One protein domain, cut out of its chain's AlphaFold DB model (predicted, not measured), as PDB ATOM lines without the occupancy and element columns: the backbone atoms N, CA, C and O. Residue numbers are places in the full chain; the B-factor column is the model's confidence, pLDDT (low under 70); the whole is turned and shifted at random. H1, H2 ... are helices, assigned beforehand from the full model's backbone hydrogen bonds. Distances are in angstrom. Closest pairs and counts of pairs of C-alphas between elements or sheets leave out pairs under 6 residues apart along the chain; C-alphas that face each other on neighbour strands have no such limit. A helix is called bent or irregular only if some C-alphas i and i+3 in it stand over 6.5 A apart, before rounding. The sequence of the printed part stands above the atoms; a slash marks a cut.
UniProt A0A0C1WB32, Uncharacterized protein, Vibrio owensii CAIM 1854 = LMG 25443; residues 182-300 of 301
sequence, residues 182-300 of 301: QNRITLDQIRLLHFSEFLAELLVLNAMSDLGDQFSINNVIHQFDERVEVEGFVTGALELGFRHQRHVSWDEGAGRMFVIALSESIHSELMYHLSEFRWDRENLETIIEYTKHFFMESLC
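This is residues 182 to 300 of the 301 residues of an uncharacterized protein of Vibrio owensii CAIM 1854 = LMG 25443 (UniProt A0A0C1WB32). Four crossed helices make a ring in which H2 packs on H4, H4 on H5, H5 on H6 and H6 on H2, with the short helices H1 and H3 at opposite ends of the longest axis. The printed part has 119 residues, with six named helices in the order H1 to H6 and no named strand, all helix by class. It is compact, with a radius of gyration of the C-alphas of 13.6 A and spans of 38 by 28 by 24 A.

H1, residues 182 to 190, touches the hub H5, residues 253 to 272, with residues 253 to 255 of H5 alone; the closest C-alphas, of Asn 183 and Ala 254, are 5.1 A apart. H2, residues 195 to 214, is irregular, with C-alphas 210 and 213 9.3 A apart, and has a kink of 46 degrees near residue 208. Its residues 199 to 206 alone touch H4, residues 227 to 242, closest at C-alphas 202 and 237, 6.0 A. Its residues 196 to 204 alone touch H6, residues 281 to 298, closest at C-alphas 200 and 285, 5.0 A. H3, residues 217 to 223, touches no helix, but its C-alpha 221 is 6.3 A from C-alpha 270 of H5, their closest pair. H5 touches H4 at a steep tilt of 53 degrees, closest at C-alphas 263 and 231, 5.3 A, and H6 at a steep tilt of 49 degrees, closest at C-alphas 262 and 291, 5.9 A; both run opposite ways to it. H2 and H5 are apart, as are H4 and H6. Every O i to N i+4 pair is within hydrogen-bond range in H1, H3, H4, H5 and H6, and 14 of 16 in H2.

H1 begins at C-alpha 182, (34.304, -30.218, 2.282). H2 is 27.8 A long, H4 22.1 A, H5 28.7 A and H6 25.4 A, ending at C-alpha 298, (16.288, -28.391, 6.268).

The C-alphas farthest apart, of Asp 213 and Cys 300, are 43.7 A apart. The printed part has no cut and no long link. Low confidence includes residues 241 to 248.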
ATOM      1  N   GLN A 182      34.923 -29.549   3.431       59.56
ATOM      2  CA  GLN A 182      34.304 -30.218   2.282       59.56
ATOM      3  C   GLN A 182      32.780 -30.069   2.264       59.56
ATOM      4  O   GLN A 182      32.210 -29.689   1.244       59.56
ATOM      5  N   ASN A 183      32.117 -30.249   3.413       61.84
ATOM      6  CA  ASN A 183      30.670 -30.034   3.526       61.84
ATOM      7  C   ASN A 183      30.275 -28.590   3.213       61.84
ATOM      8  O   ASN A 183      29.349 -28.356   2.447       61.84
ATOM      9  N   ARG A 184      30.994 -27.611   3.769       64.31
ATOM     10  CA  ARG A 184      30.714 -26.192   3.531       64.31
ATOM     11  C   ARG A 184      30.918 -25.825   2.061       64.31
ATOM     12  O   ARG A 184      30.064 -25.166   1.489       64.31
ATOM     13  N   ILE A 185      32.012 -26.286   1.459       62.22
ATOM     14  CA  ILE A 185      32.334 -26.024   0.051       62.22
ATOM     15  C   ILE A 185      31.265 -26.645  -0.856       62.22
ATOM     16  O   ILE A 185      30.789 -25.983  -1.772       62.22
ATOM     17  N   THR A 186      30.841 -27.876  -0.565       72.12
ATOM     18  CA  THR A 186      29.779 -28.567  -1.313       72.12
ATOM     19  C   THR A 186      28.436 -27.837  -1.194       72.12
ATOM     20  O   THR A 186      27.773 -27.598  -2.199       72.12
ATOM     21  N   LEU A 187      28.064 -27.379   0.007       77.44
ATOM     22  CA  LEU A 187      26.857 -26.566   0.213       77.44
ATOM     23  C   LEU A 187      26.919 -25.224  -0.520       77.44
ATOM     24  O   LEU A 187      25.920 -24.772  -1.074       77.44
ATOM     25  N   ASP A 188      28.086 -24.586  -0.551       72.50
ATOM     26  CA  ASP A 188      28.269 -23.328  -1.272       72.50
ATOM     27  C   ASP A 188      28.153 -23.521  -2.799       72.50
ATOM     28  O   ASP A 188      27.671 -22.612  -3.476       72.50
ATOM     29  N   GLN A 189      28.494 -24.702  -3.340       76.44
ATOM     30  CA  GLN A 189      28.210 -25.046  -4.743       76.44
ATOM     31  C   GLN A 189      26.714 -25.194  -5.012       76.44
ATOM     32  O   GLN A 189      26.202 -24.619  -5.970       76.44
ATOM     33  N   ILE A 190      26.001 -25.911  -4.143       82.12
ATOM     34  CA  ILE A 190      24.547 -26.094  -4.265       82.12
ATOM     35  C   ILE A 190      23.824 -24.736  -4.200       82.12
ATOM     36  O   ILE A 190      22.843 -24.505  -4.903       82.12
ATOM     37  N   ARG A 191      24.338 -23.783  -3.409       81.50
ATOM     38  CA  ARG A 191      23.788 -22.420  -3.279       81.50
ATOM     39  C   ARG A 191      23.960 -21.534  -4.512       81.50
ATOM     40  O   ARG A 191      23.348 -20.464  -4.557       81.50
ATOM     41  N   LEU A 192      24.799 -21.896  -5.483       78.81
ATOM     42  CA  LEU A 192      25.028 -21.027  -6.635       78.81
ATOM     43  C   LEU A 192      23.713 -20.811  -7.409       78.81
ATOM     44  O   LEU A 192      22.999 -21.757  -7.723       78.81
ATOM     45  N   LEU A 193      23.414 -19.553  -7.754       77.62
ATOM     46  CA  LEU A 193      22.270 -19.172  -8.605       77.62
ATOM     47  C   LEU A 193      22.095 -20.056  -9.852       77.62
ATOM     48  O   LEU A 193      20.986 -20.483 -10.126       77.62
ATOM     49  N   HIS A 194      23.183 -20.368 -10.558       83.81
ATOM     50  CA  HIS A 194      23.144 -21.157 -11.797       83.81
ATOM     51  C   HIS A 194      23.319 -22.667 -11.576       83.81
ATOM     52  O   HIS A 194      23.498 -23.401 -12.541       83.81
ATOM     53  N   PHE A 195      23.336 -23.139 -10.324       86.12
ATOM     54  CA  PHE A 195      23.574 -24.552 -10.025       86.12
ATOM     55  C   PHE A 195      22.529 -25.457 -10.689       86.12
ATOM     56  O   PHE A 195      22.896 -26.428 -11.344       86.12
ATOM     57  N   SER A 196      21.250 -25.108 -10.555       92.12
ATOM     58  CA  SER A 196      20.129 -25.928 -11.021       92.12
ATOM     59  C   SER A 196      20.058 -25.995 -12.542       92.12
ATOM     60  O   SER A 196      19.960 -27.086 -13.095       92.12
ATOM     61  N   GLU A 197      20.216 -24.849 -13.208       88.56
ATOM     62  CA  GLU A 197      20.348 -24.753 -14.666       88.56
ATOM     63  C   GLU A 197      21.508 -25.622 -15.176       88.56
ATOM     64  O   GLU A 197      21.328 -26.460 -16.057       88.56
ATOM     65  N   PHE A 198      22.695 -25.471 -14.582       87.62
ATOM     66  CA  PHE A 198      23.883 -26.196 -15.021       87.62
ATOM     67  C   PHE A 198      23.773 -27.709 -14.789       87.62
ATOM     68  O   PHE A 198      24.149 -28.497 -15.655       87.62
ATOM     69  N   LEU A 199      23.243 -28.136 -13.639       91.69
ATOM     70  CA  LEU A 199      23.049 -29.556 -13.352       91.69
ATOM     71  C   LEU A 199      21.974 -30.173 -14.257       91.69
ATOM     72  O   LEU A 199      22.174 -31.283 -14.745       91.69
ATOM     73  N   ALA A 200      20.881 -29.459 -14.543       93.00
ATOM     74  CA  ALA A 200      19.863 -29.919 -15.486       93.00
ATOM     75  C   ALA A 200      20.460 -30.163 -16.879       93.00
ATOM     76  O   ALA A 200      20.240 -31.216 -17.476       93.00
ATOM     77  N   GLU A 201      21.278 -29.227 -17.372       88.19
ATOM     78  CA  GLU A 201      21.982 -29.383 -18.648       88.19
ATOM     79  C   GLU A 201      22.904 -30.608 -18.653       88.19
ATOM     80  O   GLU A 201      22.906 -31.369 -19.621       88.19
ATOM     81  N   LEU A 202      23.645 -30.848 -17.568       86.62
ATOM     82  CA  LEU A 202      24.513 -32.021 -17.446       86.62
ATOM     83  C   LEU A 202      23.736 -33.339 -17.444       86.62
ATOM     84  O   LEU A 202      24.159 -34.284 -18.103       86.62
ATOM     85  N   LEU A 203      22.603 -33.414 -16.744       89.94
ATOM     86  CA  LEU A 203      21.778 -34.626 -16.694       89.94
ATOM     87  C   LEU A 203      21.149 -34.944 -18.056       89.94
ATOM     88  O   LEU A 203      21.113 -36.108 -18.459       89.94
ATOM     89  N   VAL A 204      20.701 -33.926 -18.799       89.69
ATOM     90  CA  VAL A 204      20.217 -34.107 -20.176       89.69
ATOM     91  C   VAL A 204      21.352 -34.589 -21.076       89.69
ATOM     92  O   VAL A 204      21.202 -35.597 -21.763       89.69
ATOM     93  N   LEU A 205      22.505 -33.912 -21.048       85.94
ATOM     94  CA  LEU A 205      23.656 -34.262 -21.883       85.94
ATOM     95  C   LEU A 205      24.170 -35.676 -21.599       85.94
ATOM     96  O   LEU A 205      24.443 -36.420 -22.540       85.94
ATOM     97  N   ASN A 206      24.270 -36.062 -20.327       84.56
ATOM     98  CA  ASN A 206      24.704 -37.401 -19.944       84.56
ATOM     99  C   ASN A 206      23.706 -38.463 -20.408       84.56
ATOM    100  O   ASN A 206      24.120 -39.470 -20.971       84.56
ATOM    101  N   ALA A 207      22.400 -38.219 -20.264       84.12
ATOM    102  CA  ALA A 207      21.391 -39.181 -20.692       84.12
ATOM    103  C   ALA A 207      21.390 -39.341 -22.217       84.12
ATOM    104  O   ALA A 207      21.292 -40.455 -22.721       84.12
ATOM    105  N   MET A 208      21.569 -38.248 -22.964       80.88
ATOM    106  CA  MET A 208      21.728 -38.302 -24.420       80.88
ATOM    107  C   MET A 208      23.017 -39.022 -24.839       80.88
ATOM    108  O   MET A 208      23.023 -39.701 -25.861       80.88
ATOM    109  N   SER A 209      24.101 -38.891 -24.071       81.88
ATOM    110  CA  SER A 209      25.358 -39.596 -24.333       81.88
ATOM    111  C   SER A 209      25.251 -41.099 -24.055       81.88
ATOM    112  O   SER A 209      25.760 -41.891 -24.845       81.88
ATOM    113  N   ASP A 210      24.596 -41.490 -22.962       77.19
ATOM    114  CA  ASP A 210      24.479 -42.892 -22.541       77.19
ATOM    115  C   ASP A 210      23.432 -43.659 -23.360       77.19
ATOM    116  O   ASP A 210      23.652 -44.812 -23.730       77.19
ATOM    117  N   LEU A 211      22.309 -43.013 -23.686       73.75
ATOM    118  CA  LEU A 211      21.215 -43.624 -24.448       73.75
ATOM    119  C   LEU A 211      21.354 -43.428 -25.964       73.75
ATOM    120  O   LEU A 211      20.747 -44.174 -26.737       73.75
ATOM    121  N   GLY A 212      22.148 -42.448 -26.410       73.38
ATOM    122  CA  GLY A 212      22.414 -42.176 -27.823       73.38
ATOM    123  C   GLY A 212      21.139 -42.040 -28.661       73.38
ATOM    124  O   GLY A 212      20.183 -41.361 -28.283       73.38
ATOM    125  N   ASP A 213      21.102 -42.744 -29.794       69.44
ATOM    126  CA  ASP A 213      19.959 -42.772 -30.721       69.44
ATOM    127  C   ASP A 213      18.691 -43.426 -30.130       69.44
ATOM    128  O   ASP A 213      17.621 -43.363 -30.735       69.44
ATOM    129  N   GLN A 214      18.787 -44.065 -28.957       65.69
ATOM    130  CA  GLN A 214      17.662 -44.679 -28.248       65.69
ATOM    131  C   GLN A 214      17.064 -43.764 -27.178       65.69
ATOM    132  O   GLN A 214      16.265 -44.223 -26.362       65.69
ATOM    133  N   PHE A 215      17.417 -42.481 -27.140       76.94
ATOM    134  CA  PHE A 215      16.855 -41.575 -26.148       76.94
ATOM    135  C   PHE A 215      15.321 -41.480 -26.279       76.94
ATOM    136  O   PHE A 215      14.776 -40.924 -27.233       76.94
ATOM    137  N   SER A 216      14.613 -42.047 -25.303       79.81
ATOM    138  CA  SER A 216      13.165 -41.930 -25.137       79.81
ATOM    139  C   SER A 216      12.830 -41.975 -23.652       79.81
ATOM    140  O   SER A 216      13.546 -42.607 -22.876       79.81
ATOM    141  N   ILE A 217      11.719 -41.350 -23.257       79.62
ATOM    142  CA  ILE A 217      11.315 -41.320 -21.847       79.62
ATOM    143  C   ILE A 217      11.106 -42.731 -21.276       79.62
ATOM    144  O   ILE A 217      11.487 -42.997 -20.146       79.62
ATOM    145  N   ASN A 218      10.613 -43.669 -22.088       82.00
ATOM    146  CA  ASN A 218      10.427 -45.063 -21.680       82.00
ATOM    147  C   ASN A 218      11.756 -45.770 -21.385       82.00
ATOM    148  O   ASN A 218      11.823 -46.580 -20.465       82.00
ATOM    149  N   ASN A 219      12.812 -45.455 -22.138       82.00
ATOM    150  CA  ASN A 219      14.136 -46.027 -21.900       82.00
ATOM    151  C   ASN A 219      14.790 -45.418 -20.660       82.00
ATOM    152  O   ASN A 219      15.427 -46.139 -19.903       82.00
ATOM    153  N   VAL A 220      14.566 -44.124 -20.415       81.69
ATOM    154  CA  VAL A 220      14.968 -43.451 -19.172       81.69
ATOM    155  C   VAL A 220      14.286 -44.095 -17.961       81.69
ATOM    156  O   VAL A 220      14.961 -44.432 -16.999       81.69
ATOM    157  N   ILE A 221      12.971 -44.330 -18.023       81.44
ATOM    158  CA  ILE A 221      12.218 -44.992 -16.943       81.44
ATOM    159  C   ILE A 221      12.755 -46.403 -16.686       81.44
ATOM    160  O   ILE A 221      12.982 -46.765 -15.541       81.44
ATOM    161  N   HIS A 222      12.996 -47.188 -17.740       82.50
ATOM    162  CA  HIS A 222      13.535 -48.541 -17.592       82.50
ATOM    163  C   HIS A 222      14.974 -48.545 -17.044       82.50
ATOM    164  O   HIS A 222      15.360 -49.477 -16.347       82.50
ATOM    165  N   GLN A 223      15.794 -47.550 -17.389       83.25
ATOM    166  CA  GLN A 223      17.164 -47.429 -16.879       83.25
ATOM    167  C   GLN A 223      17.213 -46.986 -15.409       83.25
ATOM    168  O   GLN A 223      18.225 -47.198 -14.749       83.25
ATOM    169  N   PHE A 224      16.155 -46.335 -14.933       87.25
ATOM    170  CA  PHE A 224      16.056 -45.745 -13.604       87.25
ATOM    171  C   PHE A 224      14.876 -46.337 -12.824       87.25
ATOM    172  O   PHE A 224      14.131 -45.610 -12.159       87.25
ATOM    173  N   ASP A 225      14.698 -47.657 -12.926       84.00
ATOM    174  CA  ASP A 225      13.635 -48.383 -12.224       84.00
ATOM    175  C   ASP A 225      13.907 -48.378 -10.712       84.00
ATOM    176  O   ASP A 225      13.010 -48.185  -9.885       84.00
ATOM    177  N   GLU A 226      15.184 -48.455 -10.334       86.31
ATOM    178  CA  GLU A 226      15.615 -48.334  -8.949       86.31
ATOM    179  C   GLU A 226      16.218 -46.952  -8.651       86.31
ATOM    180  O   GLU A 226      17.066 -46.433  -9.375       86.31
ATOM    181  N   ARG A 227      15.867 -46.367  -7.496       87.56
ATOM    182  CA  ARG A 227      16.417 -45.070  -7.048       87.56
ATOM    183  C   ARG A 227      17.950 -45.051  -7.018       87.56
ATOM    184  O   ARG A 227      18.557 -44.013  -7.268       87.56
ATOM    185  N   VAL A 228      18.588 -46.184  -6.714       85.94
ATOM    186  CA  VAL A 228      20.054 -46.292  -6.662       85.94
ATOM    187  C   VAL A 228      20.708 -46.038  -8.027       85.94
ATOM    188  O   VAL A 228      21.823 -45.521  -8.084       85.94
ATOM    189  N   GLU A 229      20.007 -46.340  -9.119       89.38
ATOM    190  CA  GLU A 229      20.468 -46.082 -10.486       89.38
ATOM    191  C   GLU A 229      20.439 -44.578 -10.778       89.38
ATOM    192  O   GLU A 229      21.399 -44.034 -11.329       89.38
ATOM    193  N   VAL A 230      19.396 -43.882 -10.304       88.69
ATOM    194  CA  VAL A 230      19.314 -42.413 -10.341       88.69
ATOM    195  C   VAL A 230      20.424 -41.785  -9.497       88.69
ATOM    196  O   VAL A 230      21.092 -40.869  -9.970       88.69
ATOM    197  N   GLU A 231      20.677 -42.298  -8.286       87.00
ATOM    198  CA  GLU A 231      21.769 -41.822  -7.419       87.00
ATOM    199  C   GLU A 231      23.127 -41.923  -8.122       87.00
ATOM    200  O   GLU A 231      23.871 -40.944  -8.169       87.00
ATOM    201  N   GLY A 232      23.434 -43.081  -8.716       83.94
ATOM    202  CA  GLY A 232      24.677 -43.281  -9.463       83.94
ATOM    203  C   GLY A 232      24.801 -42.339 -10.663       83.94
ATOM    204  O   GLY A 232      25.868 -41.765 -10.895       83.94
ATOM    205  N   PHE A 233      23.704 -42.125 -11.389       88.38
ATOM    206  CA  PHE A 233      23.672 -41.224 -12.536       88.38
ATOM    207  C   PHE A 233      23.875 -39.753 -12.137       88.38
ATOM    208  O   PHE A 233      24.683 -39.043 -12.744       88.38
ATOM    209  N   VAL A 234      23.195 -39.300 -11.080       88.50
ATOM    210  CA  VAL A 234      23.322 -37.941 -10.534       88.50
ATOM    211  C   VAL A 234      24.733 -37.701  -9.998       88.50
ATOM    212  O   VAL A 234      25.336 -36.682 -10.340       88.50
ATOM    213  N   THR A 235      25.292 -38.635  -9.217       86.44
ATOM    214  CA  THR A 235      26.689 -38.560  -8.764       86.44
ATOM    215  C   THR A 235      27.629 -38.435  -9.959       86.44
ATOM    216  O   THR A 235      28.422 -37.499  -9.999       86.44
ATOM    217  N   GLY A 236      27.512 -39.307 -10.966       81.19
ATOM    218  CA  GLY A 236      28.385 -39.271 -12.142       81.19
ATOM    219  C   GLY A 236      28.310 -37.944 -12.909       81.19
ATOM    220  O   GLY A 236      29.336 -37.402 -13.328       81.19
ATOM    221  N   ALA A 237      27.112 -37.366 -13.046       83.38
ATOM    222  CA  ALA A 237      26.925 -36.050 -13.659       83.38
ATOM    223  C   ALA A 237      27.587 -34.927 -12.853       83.38
ATOM    224  O   ALA A 237      28.274 -34.069 -13.419       83.38
ATOM    225  N   LEU A 238      27.430 -34.952 -11.530       82.00
ATOM    226  CA  LEU A 238      28.046 -33.991 -10.623       82.00
ATOM    227  C   LEU A 238      29.574 -34.118 -10.613       82.00
ATOM    228  O   LEU A 238      30.281 -33.116 -10.730       82.00
ATOM    229  N   GLU A 239      30.110 -35.331 -10.539       76.44
ATOM    230  CA  GLU A 239      31.548 -35.569 -10.612       76.44
ATOM    231  C   GLU A 239      32.126 -35.079 -11.936       76.44
ATOM    232  O   GLU A 239      33.142 -34.389 -11.933       76.44
ATOM    233  N   LEU A 240      31.466 -35.348 -13.066       73.31
ATOM    234  CA  LEU A 240      31.928 -34.900 -14.379       73.31
ATOM    235  C   LEU A 240      31.882 -33.371 -14.516       73.31
ATOM    236  O   LEU A 240      32.865 -32.755 -14.947       73.31
ATOM    237  N   GLY A 241      30.755 -32.763 -14.141       64.62
ATOM    238  CA  GLY A 241      30.516 -31.324 -14.240       64.62
ATOM    239  C   GLY A 241      31.395 -30.496 -13.310       64.62
ATOM    240  O   GLY A 241      31.862 -29.414 -13.674       64.62
ATOM    241  N   PHE A 242      31.684 -31.039 -12.128       66.00
ATOM    242  CA  PHE A 242      32.432 -30.365 -11.073       66.00
ATOM    243  C   PHE A 242      33.831 -30.959 -10.841       66.00
ATOM    244  O   PHE A 242      34.511 -30.542  -9.909       66.00
ATOM    245  N   ARG A 243      34.345 -31.824 -11.733       52.47
ATOM    246  CA  ARG A 243      35.661 -32.511 -11.626       52.47
ATOM    247  C   ARG A 243      36.874 -31.618 -11.349       52.47
ATOM    248  O   ARG A 243      37.935 -32.088 -10.952       52.47
ATOM    249  N   HIS A 244      36.770 -30.326 -11.655       45.91
ATOM    250  CA  HIS A 244      37.844 -29.351 -11.453       45.91
ATOM    251  C   HIS A 244      37.725 -28.587 -10.126       45.91
ATOM    252  O   HIS A 244      38.623 -27.815  -9.784       45.91
ATOM    253  N   GLN A 245      36.646 -28.803  -9.377       55.56
ATOM    254  CA  GLN A 245      36.429 -28.230  -8.060       55.56
ATOM    255  C   GLN A 245      37.025 -29.154  -7.007       55.56
ATOM    256  O   GLN A 245      36.416 -30.121  -6.557       55.56
ATOM    257  N   ARG A 246      38.268 -28.857  -6.622       48.22
ATOM    258  CA  ARG A 246      38.923 -29.575  -5.531       48.22
ATOM    259  C   ARG A 246      38.123 -29.378  -4.239       48.22
ATOM    260  O   ARG A 246      37.701 -28.259  -3.951       48.22
ATOM    261  N   HIS A 247      37.984 -30.449  -3.459       57.06
ATOM    262  CA  HIS A 247      37.368 -30.458  -2.121       57.06
ATOM    263  C   HIS A 247      35.835 -30.321  -2.088       57.06
ATOM    264  O   HIS A 247      35.267 -30.049  -1.031       57.06
ATOM    265  N   VAL A 248      35.170 -30.545  -3.223       63.53
ATOM    266  CA  VAL A 248      33.749 -30.912  -3.273       63.53
ATOM    267  C   VAL A 248      33.665 -32.434  -3.274       63.53
ATOM    268  O   VAL A 248      34.474 -33.088  -3.928       63.53
ATOM    269  N   SER A 249      32.710 -32.993  -2.539       72.56
ATOM    270  CA  SER A 249      32.423 -34.427  -2.589       72.56
ATOM    271  C   SER A 249      30.931 -34.635  -2.687       72.56
ATOM    272  O   SER A 249      30.181 -34.113  -1.863       72.56
ATOM    273  N   TRP A 250      30.528 -35.395  -3.699       81.94
ATOM    274  CA  TRP A 250      29.138 -35.759  -3.957       81.94
ATOM    275  C   TRP A 250      28.779 -37.124  -3.360       81.94
ATOM    276  O   TRP A 250      27.603 -37.418  -3.177       81.94
ATOM    277  N   ASP A 251      29.786 -37.899  -2.953       77.75
ATOM    278  CA  ASP A 251      29.614 -39.224  -2.353       77.75
ATOM    279  C   ASP A 251      29.655 -39.232  -0.830       77.75
ATOM    280  O   ASP A 251      29.285 -40.225  -0.202       77.75
ATOM    281  N   GLU A 252      30.036 -38.116  -0.209       73.31
ATOM    282  CA  GLU A 252      30.138 -37.998   1.242       73.31
ATOM    283  C   GLU A 252      29.414 -36.762   1.784       73.31
ATOM    284  O   GLU A 252      29.193 -35.766   1.089       73.31
ATOM    285  N   GLY A 253      29.078 -36.815   3.075       79.38
ATOM    286  CA  GLY A 253      28.609 -35.664   3.842       79.38
ATOM    287  C   GLY A 253      27.423 -34.936   3.202       79.38
ATOM    288  O   GLY A 253      26.410 -35.546   2.870       79.38
ATOM    289  N   ALA A 254      27.540 -33.613   3.058       77.25
ATOM    290  CA  ALA A 254      26.473 -32.775   2.512       77.25
ATOM    291  C   ALA A 254      26.146 -33.087   1.044       77.25
ATOM    292  O   ALA A 254      24.979 -33.028   0.663       77.25
ATOM    293  N   GLY A 255      27.147 -33.451   0.237       81.56
ATOM    294  CA  GLY A 255      26.921 -33.815  -1.160       81.56
ATOM    295  C   GLY A 255      26.118 -35.097  -1.283       81.56
ATOM    296  O   GLY A 255      25.131 -35.113  -2.011       81.56
ATOM    297  N   ARG A 256      26.445 -36.124  -0.484       82.00
ATOM    298  CA  ARG A 256      25.685 -37.382  -0.502       82.00
ATOM    299  C   ARG A 256      24.230 -37.190  -0.107       82.00
ATOM    300  O   ARG A 256      23.346 -37.764  -0.734       82.00
ATOM    301  N   MET A 257      23.975 -36.383   0.923       82.75
ATOM    302  CA  MET A 257      22.606 -36.082   1.349       82.75
ATOM    303  C   MET A 257      21.821 -35.356   0.248       82.75
ATOM    304  O   MET A 257      20.660 -35.685   0.020       82.75
ATOM    305  N   PHE A 258      22.462 -34.425  -0.467       89.62
ATOM    306  CA  PHE A 258      21.845 -33.751  -1.607       89.62
ATOM    307  C   PHE A 258      21.557 -34.713  -2.769       89.62
ATOM    308  O   PHE A 258      20.455 -34.689  -3.307       89.62
ATOM    309  N   VAL A 259      22.508 -35.588  -3.123       88.56
ATOM    310  CA  VAL A 259      22.321 -36.607  -4.173       88.56
ATOM    311  C   VAL A 259      21.144 -37.517  -3.847       88.56
ATOM    312  O   VAL A 259      20.306 -37.744  -4.715       88.56
ATOM    313  N   ILE A 260      21.044 -37.999  -2.605       86.50
ATOM    314  CA  ILE A 260      19.928 -38.851  -2.172       86.50
ATOM    315  C   ILE A 260      18.597 -38.111  -2.332       86.50
ATOM    316  O   ILE A 260      17.683 -38.648  -2.953       86.50
ATOM    317  N   ALA A 261      18.505 -36.872  -1.835       90.12
ATOM    318  CA  ALA A 261      17.283 -36.075  -1.926       90.12
ATOM    319  C   ALA A 261      16.877 -35.801  -3.383       90.12
ATOM    320  O   ALA A 261      15.717 -35.968  -3.747       90.12
ATOM    321  N   LEU A 262      17.833 -35.428  -4.238       94.56
ATOM    322  CA  LEU A 262      17.565 -35.167  -5.652       94.56
ATOM    323  C   LEU A 262      17.145 -36.433  -6.397       94.56
ATOM    324  O   LEU A 262      16.228 -36.394  -7.213       94.56
ATOM    325  N   SER A 263      17.793 -37.554  -6.099       91.69
ATOM    326  CA  SER A 263      17.477 -38.833  -6.731       91.69
ATOM    327  C   SER A 263      16.103 -39.337  -6.316       91.69
ATOM    328  O   SER A 263      15.383 -39.877  -7.144       91.69
ATOM    329  N   GLU A 264      15.705 -39.116  -5.062       92.44
ATOM    330  CA  GLU A 264      14.350 -39.399  -4.587       92.44
ATOM    331  C   GLU A 264      13.302 -38.528  -5.291       92.44
ATOM    332  O   GLU A 264      12.288 -39.062  -5.741       92.44
ATOM    333  N   SER A 265      13.561 -37.226  -5.462       93.62
ATOM    334  CA  SER A 265      12.671 -36.330  -6.213       93.62
ATOM    335  C   SER A 265      12.518 -36.770  -7.673       93.62
ATOM    336  O   SER A 265      11.399 -36.927  -8.152       93.62
ATOM    337  N   ILE A 266      13.627 -37.028  -8.375       91.94
ATOM    338  CA  ILE A 266      13.607 -37.459  -9.784       91.94
ATOM    339  C   ILE A 266      12.921 -38.823  -9.930       91.94
ATOM    340  O   ILE A 266      12.077 -38.994 -10.805       91.94
ATOM    341  N   HIS A 267      13.257 -39.792  -9.074       91.19
ATOM    342  CA  HIS A 267      12.651 -41.127  -9.109       91.19
ATOM    343  C   HIS A 267      11.143 -41.071  -8.835       91.19
ATOM    344  O   HIS A 267      10.370 -41.742  -9.515       91.19
ATOM    345  N   SER A 268      10.705 -40.214  -7.911       89.19
ATOM    346  CA  SER A 268       9.279 -40.014  -7.632       89.19
ATOM    347  C   SER A 268       8.533 -39.437  -8.838       89.19
ATOM    348  O   SER A 268       7.463 -39.933  -9.188       89.19
ATOM    349  N   GLU A 269       9.105 -38.440  -9.514       90.00
ATOM    350  CA  GLU A 269       8.531 -37.872 -10.743       90.00
ATOM    351  C   GLU A 269       8.453 -38.914 -11.868       90.00
ATOM    352  O   GLU A 269       7.412 -39.059 -12.517       90.00
ATOM    353  N   LEU A 270       9.510 -39.715 -12.037       86.44
ATOM    354  CA  LEU A 270       9.540 -40.819 -12.997       86.44
ATOM    355  C   LEU A 270       8.457 -41.864 -12.714       86.44
ATOM    356  O   LEU A 270       7.829 -42.331 -13.654       86.44
ATOM    357  N   MET A 271       8.218 -42.236 -11.454       83.69
ATOM    358  CA  MET A 271       7.300 -43.330 -11.113       83.69
ATOM    359  C   MET A 271       5.834 -42.902 -11.025       83.69
ATOM    360  O   MET A 271       4.941 -43.671 -11.390       83.69
ATOM    361  N   TYR A 272       5.565 -41.687 -10.544       81.25
ATOM    362  CA  TYR A 272       4.207 -41.249 -10.210       81.25
ATOM    363  C   TYR A 272       3.632 -40.203 -11.177       81.25
ATOM    364  O   TYR A 272       2.410 -40.056 -11.233       81.25
ATOM    365  N   HIS A 273       4.466 -39.542 -11.989       76.62
ATOM    366  CA  HIS A 273       4.056 -38.478 -12.919       76.62
ATOM    367  C   HIS A 273       4.407 -38.784 -14.391       76.62
ATOM    368  O   HIS A 273       4.555 -37.885 -15.217       76.62
ATOM    369  N   LEU A 274       4.448 -40.075 -14.746       65.94
ATOM    370  CA  LEU A 274       4.827 -40.631 -16.059       65.94
ATOM    371  C   LEU A 274       4.240 -39.925 -17.295       65.94
ATOM    372  O   LEU A 274       4.898 -39.840 -18.329       65.94
ATOM    373  N   SER A 275       2.989 -39.463 -17.231       67.25
ATOM    374  CA  SER A 275       2.316 -38.836 -18.378       67.25
ATOM    375  C   SER A 275       2.718 -37.379 -18.615       67.25
ATOM    376  O   SER A 275       2.467 -36.849 -19.697       67.25
ATOM    377  N   GLU A 276       3.293 -36.723 -17.609       77.25
ATOM    378  CA  GLU A 276       3.602 -35.289 -17.619       77.25
ATOM    379  C   GLU A 276       5.106 -35.020 -17.539       77.25
ATOM    380  O   GLU A 276       5.575 -34.012 -18.074       77.25
ATOM    381  N   PHE A 277       5.855 -35.941 -16.932       83.62
ATOM    382  CA  PHE A 277       7.294 -35.841 -16.780       83.62
ATOM    383  C   PHE A 277       8.021 -35.905 -18.130       83.62
ATOM    384  O   PHE A 277       7.718 -36.716 -19.013       83.62
ATOM    385  N   ARG A 278       9.017 -35.031 -18.288       85.50
ATOM    386  CA  ARG A 278       9.872 -34.958 -19.473       85.50
ATOM    387  C   ARG A 278      11.318 -34.895 -19.025       85.50
ATOM    388  O   ARG A 278      11.669 -34.078 -18.183       85.50
ATOM    389  N   TRP A 279      12.169 -35.712 -19.636       88.88
ATOM    390  CA  TRP A 279      13.612 -35.624 -19.428       88.88
ATOM    391  C   TRP A 279      14.202 -34.491 -20.278       88.88
ATOM    392  O   TRP A 279      14.899 -34.717 -21.267       88.88
ATOM    393  N   ASP A 280      13.847 -33.260 -19.926       90.81
ATOM    394  CA  ASP A 280      14.333 -32.041 -20.557       90.81
ATOM    395  C   ASP A 280      14.843 -31.042 -19.516       90.81
ATOM    396  O   ASP A 280      14.695 -31.225 -18.304       90.81
ATOM    397  N   ARG A 281      15.504 -29.992 -20.007       92.50
ATOM    398  CA  ARG A 281      16.170 -29.014 -19.149       92.50
ATOM    399  C   ARG A 281      15.181 -28.311 -18.214       92.50
ATOM    400  O   ARG A 281      15.493 -28.164 -17.041       92.50
ATOM    401  N   GLU A 282      14.019 -27.881 -18.708       92.25
ATOM    402  CA  GLU A 282      13.064 -27.079 -17.926       92.25
ATOM    403  C   GLU A 282      12.458 -27.886 -16.771       92.25
ATOM    404  O   GLU A 282      12.354 -27.392 -15.643       92.25
ATOM    405  N   ASN A 283      12.092 -29.143 -17.033       92.81
ATOM    406  CA  ASN A 283      11.509 -30.011 -16.018       92.81
ATOM    407  C   ASN A 283      12.545 -30.393 -14.946       92.81
ATOM    408  O   ASN A 283      12.294 -30.231 -13.750       92.81
ATOM    409  N   LEU A 284      13.750 -30.797 -15.366       94.50
ATOM    410  CA  LEU A 284      14.835 -31.155 -14.449       94.50
ATOM    411  C   LEU A 284      15.325 -29.953 -13.635       94.50
ATOM    412  O   LEU A 284      15.524 -30.082 -12.431       94.50
ATOM    413  N   GLU A 285      15.473 -28.774 -14.247       96.38
ATOM    414  CA  GLU A 285      15.855 -27.539 -13.544       96.38
ATOM    415  C   GLU A 285      14.856 -27.208 -12.429       96.38
ATOM    416  O   GLU A 285      15.264 -26.878 -11.314       96.38
ATOM    417  N   THR A 286      13.558 -27.381 -12.698       95.06
ATOM    418  CA  THR A 286      12.489 -27.175 -11.713       95.06
ATOM    419  C   THR A 286      12.625 -28.139 -10.530       95.06
ATOM    420  O   THR A 286      12.632 -27.703  -9.378       95.06
ATOM    421  N   ILE A 287      12.795 -29.439 -10.797       95.56
ATOM    422  CA  ILE A 287      12.970 -30.467  -9.755       95.56
ATOM    423  C   ILE A 287      14.227 -30.196  -8.917       95.56
ATOM    424  O   ILE A 287      14.194 -30.298  -7.685       95.56
ATOM    425  N   ILE A 288      15.332 -29.816  -9.565       96.44
ATOM    426  CA  ILE A 288      16.593 -29.502  -8.889       96.44
ATOM    427  C   ILE A 288      16.439 -28.258  -8.016       96.44
ATOM    428  O   ILE A 288      16.877 -28.285  -6.869       96.44
ATOM    429  N   GLU A 289      15.804 -27.188  -8.506       95.31
ATOM    430  CA  GLU A 289      15.626 -25.955  -7.732       95.31
ATOM    431  C   GLU A 289      14.728 -26.182  -6.508       95.31
ATOM    432  O   GLU A 289      15.073 -25.730  -5.414       95.31
ATOM    433  N   TYR A 290      13.639 -26.951  -6.639       94.00
ATOM    434  CA  TYR A 290      12.804 -27.329  -5.493       94.00
ATOM    435  C   TYR A 290      13.566 -28.182  -4.477       94.00
ATOM    436  O   TYR A 290      13.539 -27.886  -3.280       94.00
ATOM    437  N   THR A 291      14.291 -29.201  -4.945       94.19
ATOM    438  CA  THR A 291      15.101 -30.065  -4.074       94.19
ATOM    439  C   THR A 291      16.161 -29.245  -3.343       94.19
ATOM    440  O   THR A 291      16.312 -29.355  -2.128       94.19
ATOM    441  N   LYS A 292      16.875 -28.378  -4.067       91.56
ATOM    442  CA  LYS A 292      17.861 -27.443  -3.522       91.56
ATOM    443  C   LYS A 292      17.239 -26.551  -2.456       91.56
ATOM    444  O   LYS A 292      17.821 -26.422  -1.383       91.56
ATOM    445  N   HIS A 293      16.082 -25.950  -2.716       91.69
ATOM    446  CA  HIS A 293      15.416 -25.084  -1.749       91.69
ATOM    447  C   HIS A 293      15.092 -25.839  -0.452       91.69
ATOM    448  O   HIS A 293      15.573 -25.449   0.613       91.69
ATOM    449  N   PHE A 294      14.398 -26.976  -0.553       88.81
ATOM    450  CA  PHE A 294      14.016 -27.791   0.602       88.81
ATOM    451  C   PHE A 294      15.227 -28.321   1.386       88.81
ATOM    452  O   PHE A 294      15.262 -28.281   2.620       88.81
ATOM    453  N   PHE A 295      16.254 -28.784   0.672       87.31
ATOM    454  CA  PHE A 295      17.498 -29.267   1.264       87.31
ATOM    455  C   PHE A 295      18.210 -28.167   2.058       87.31
ATOM    456  O   PHE A 295      18.640 -28.389   3.190       87.31
ATOM    457  N   MET A 296      18.305 -26.960   1.495       83.75
ATOM    458  CA  MET A 296      18.964 -25.834   2.155       83.75
ATOM    459  C   MET A 296      18.173 -25.314   3.362       83.75
ATOM    460  O   MET A 296      18.792 -24.912   4.348       83.75
ATOM    461  N   GLU A 297      16.837 -25.345   3.320       84.25
ATOM    462  CA  GLU A 297      15.982 -24.998   4.463       84.25
ATOM    463  C   GLU A 297      16.118 -26.006   5.609       84.25
ATOM    464  O   GLU A 297      16.274 -25.611   6.765       84.25
ATOM    465  N   SER A 298      16.161 -27.301   5.288       76.75
ATOM    466  CA  SER A 298      16.288 -28.391   6.268       76.75
ATOM    467  C   SER A 298      17.616 -28.373   7.037       76.75
ATOM    468  O   SER A 298      17.699 -28.898   8.143       76.75
ATOM    469  N   LEU A 299      18.658 -27.754   6.474       68.00
ATOM    470  CA  LEU A 299      19.969 -27.582   7.112       68.00
ATOM    471  C   LEU A 299      20.069 -26.327   8.000       68.00
ATOM    472  O   LEU A 299      21.099 -26.126   8.645       68.00
ATOM    473  N   CYS A 300      19.052 -25.458   8.001       50.41
ATOM    474  CA  CYS A 300      19.008 -24.233   8.810       50.41
ATOM    475  C   CYS A 300      18.282 -24.408  10.162       50.41
ATOM    476  O   CYS A 300      18.122 -23.421  10.883       50.41
TER     477      CYS A 300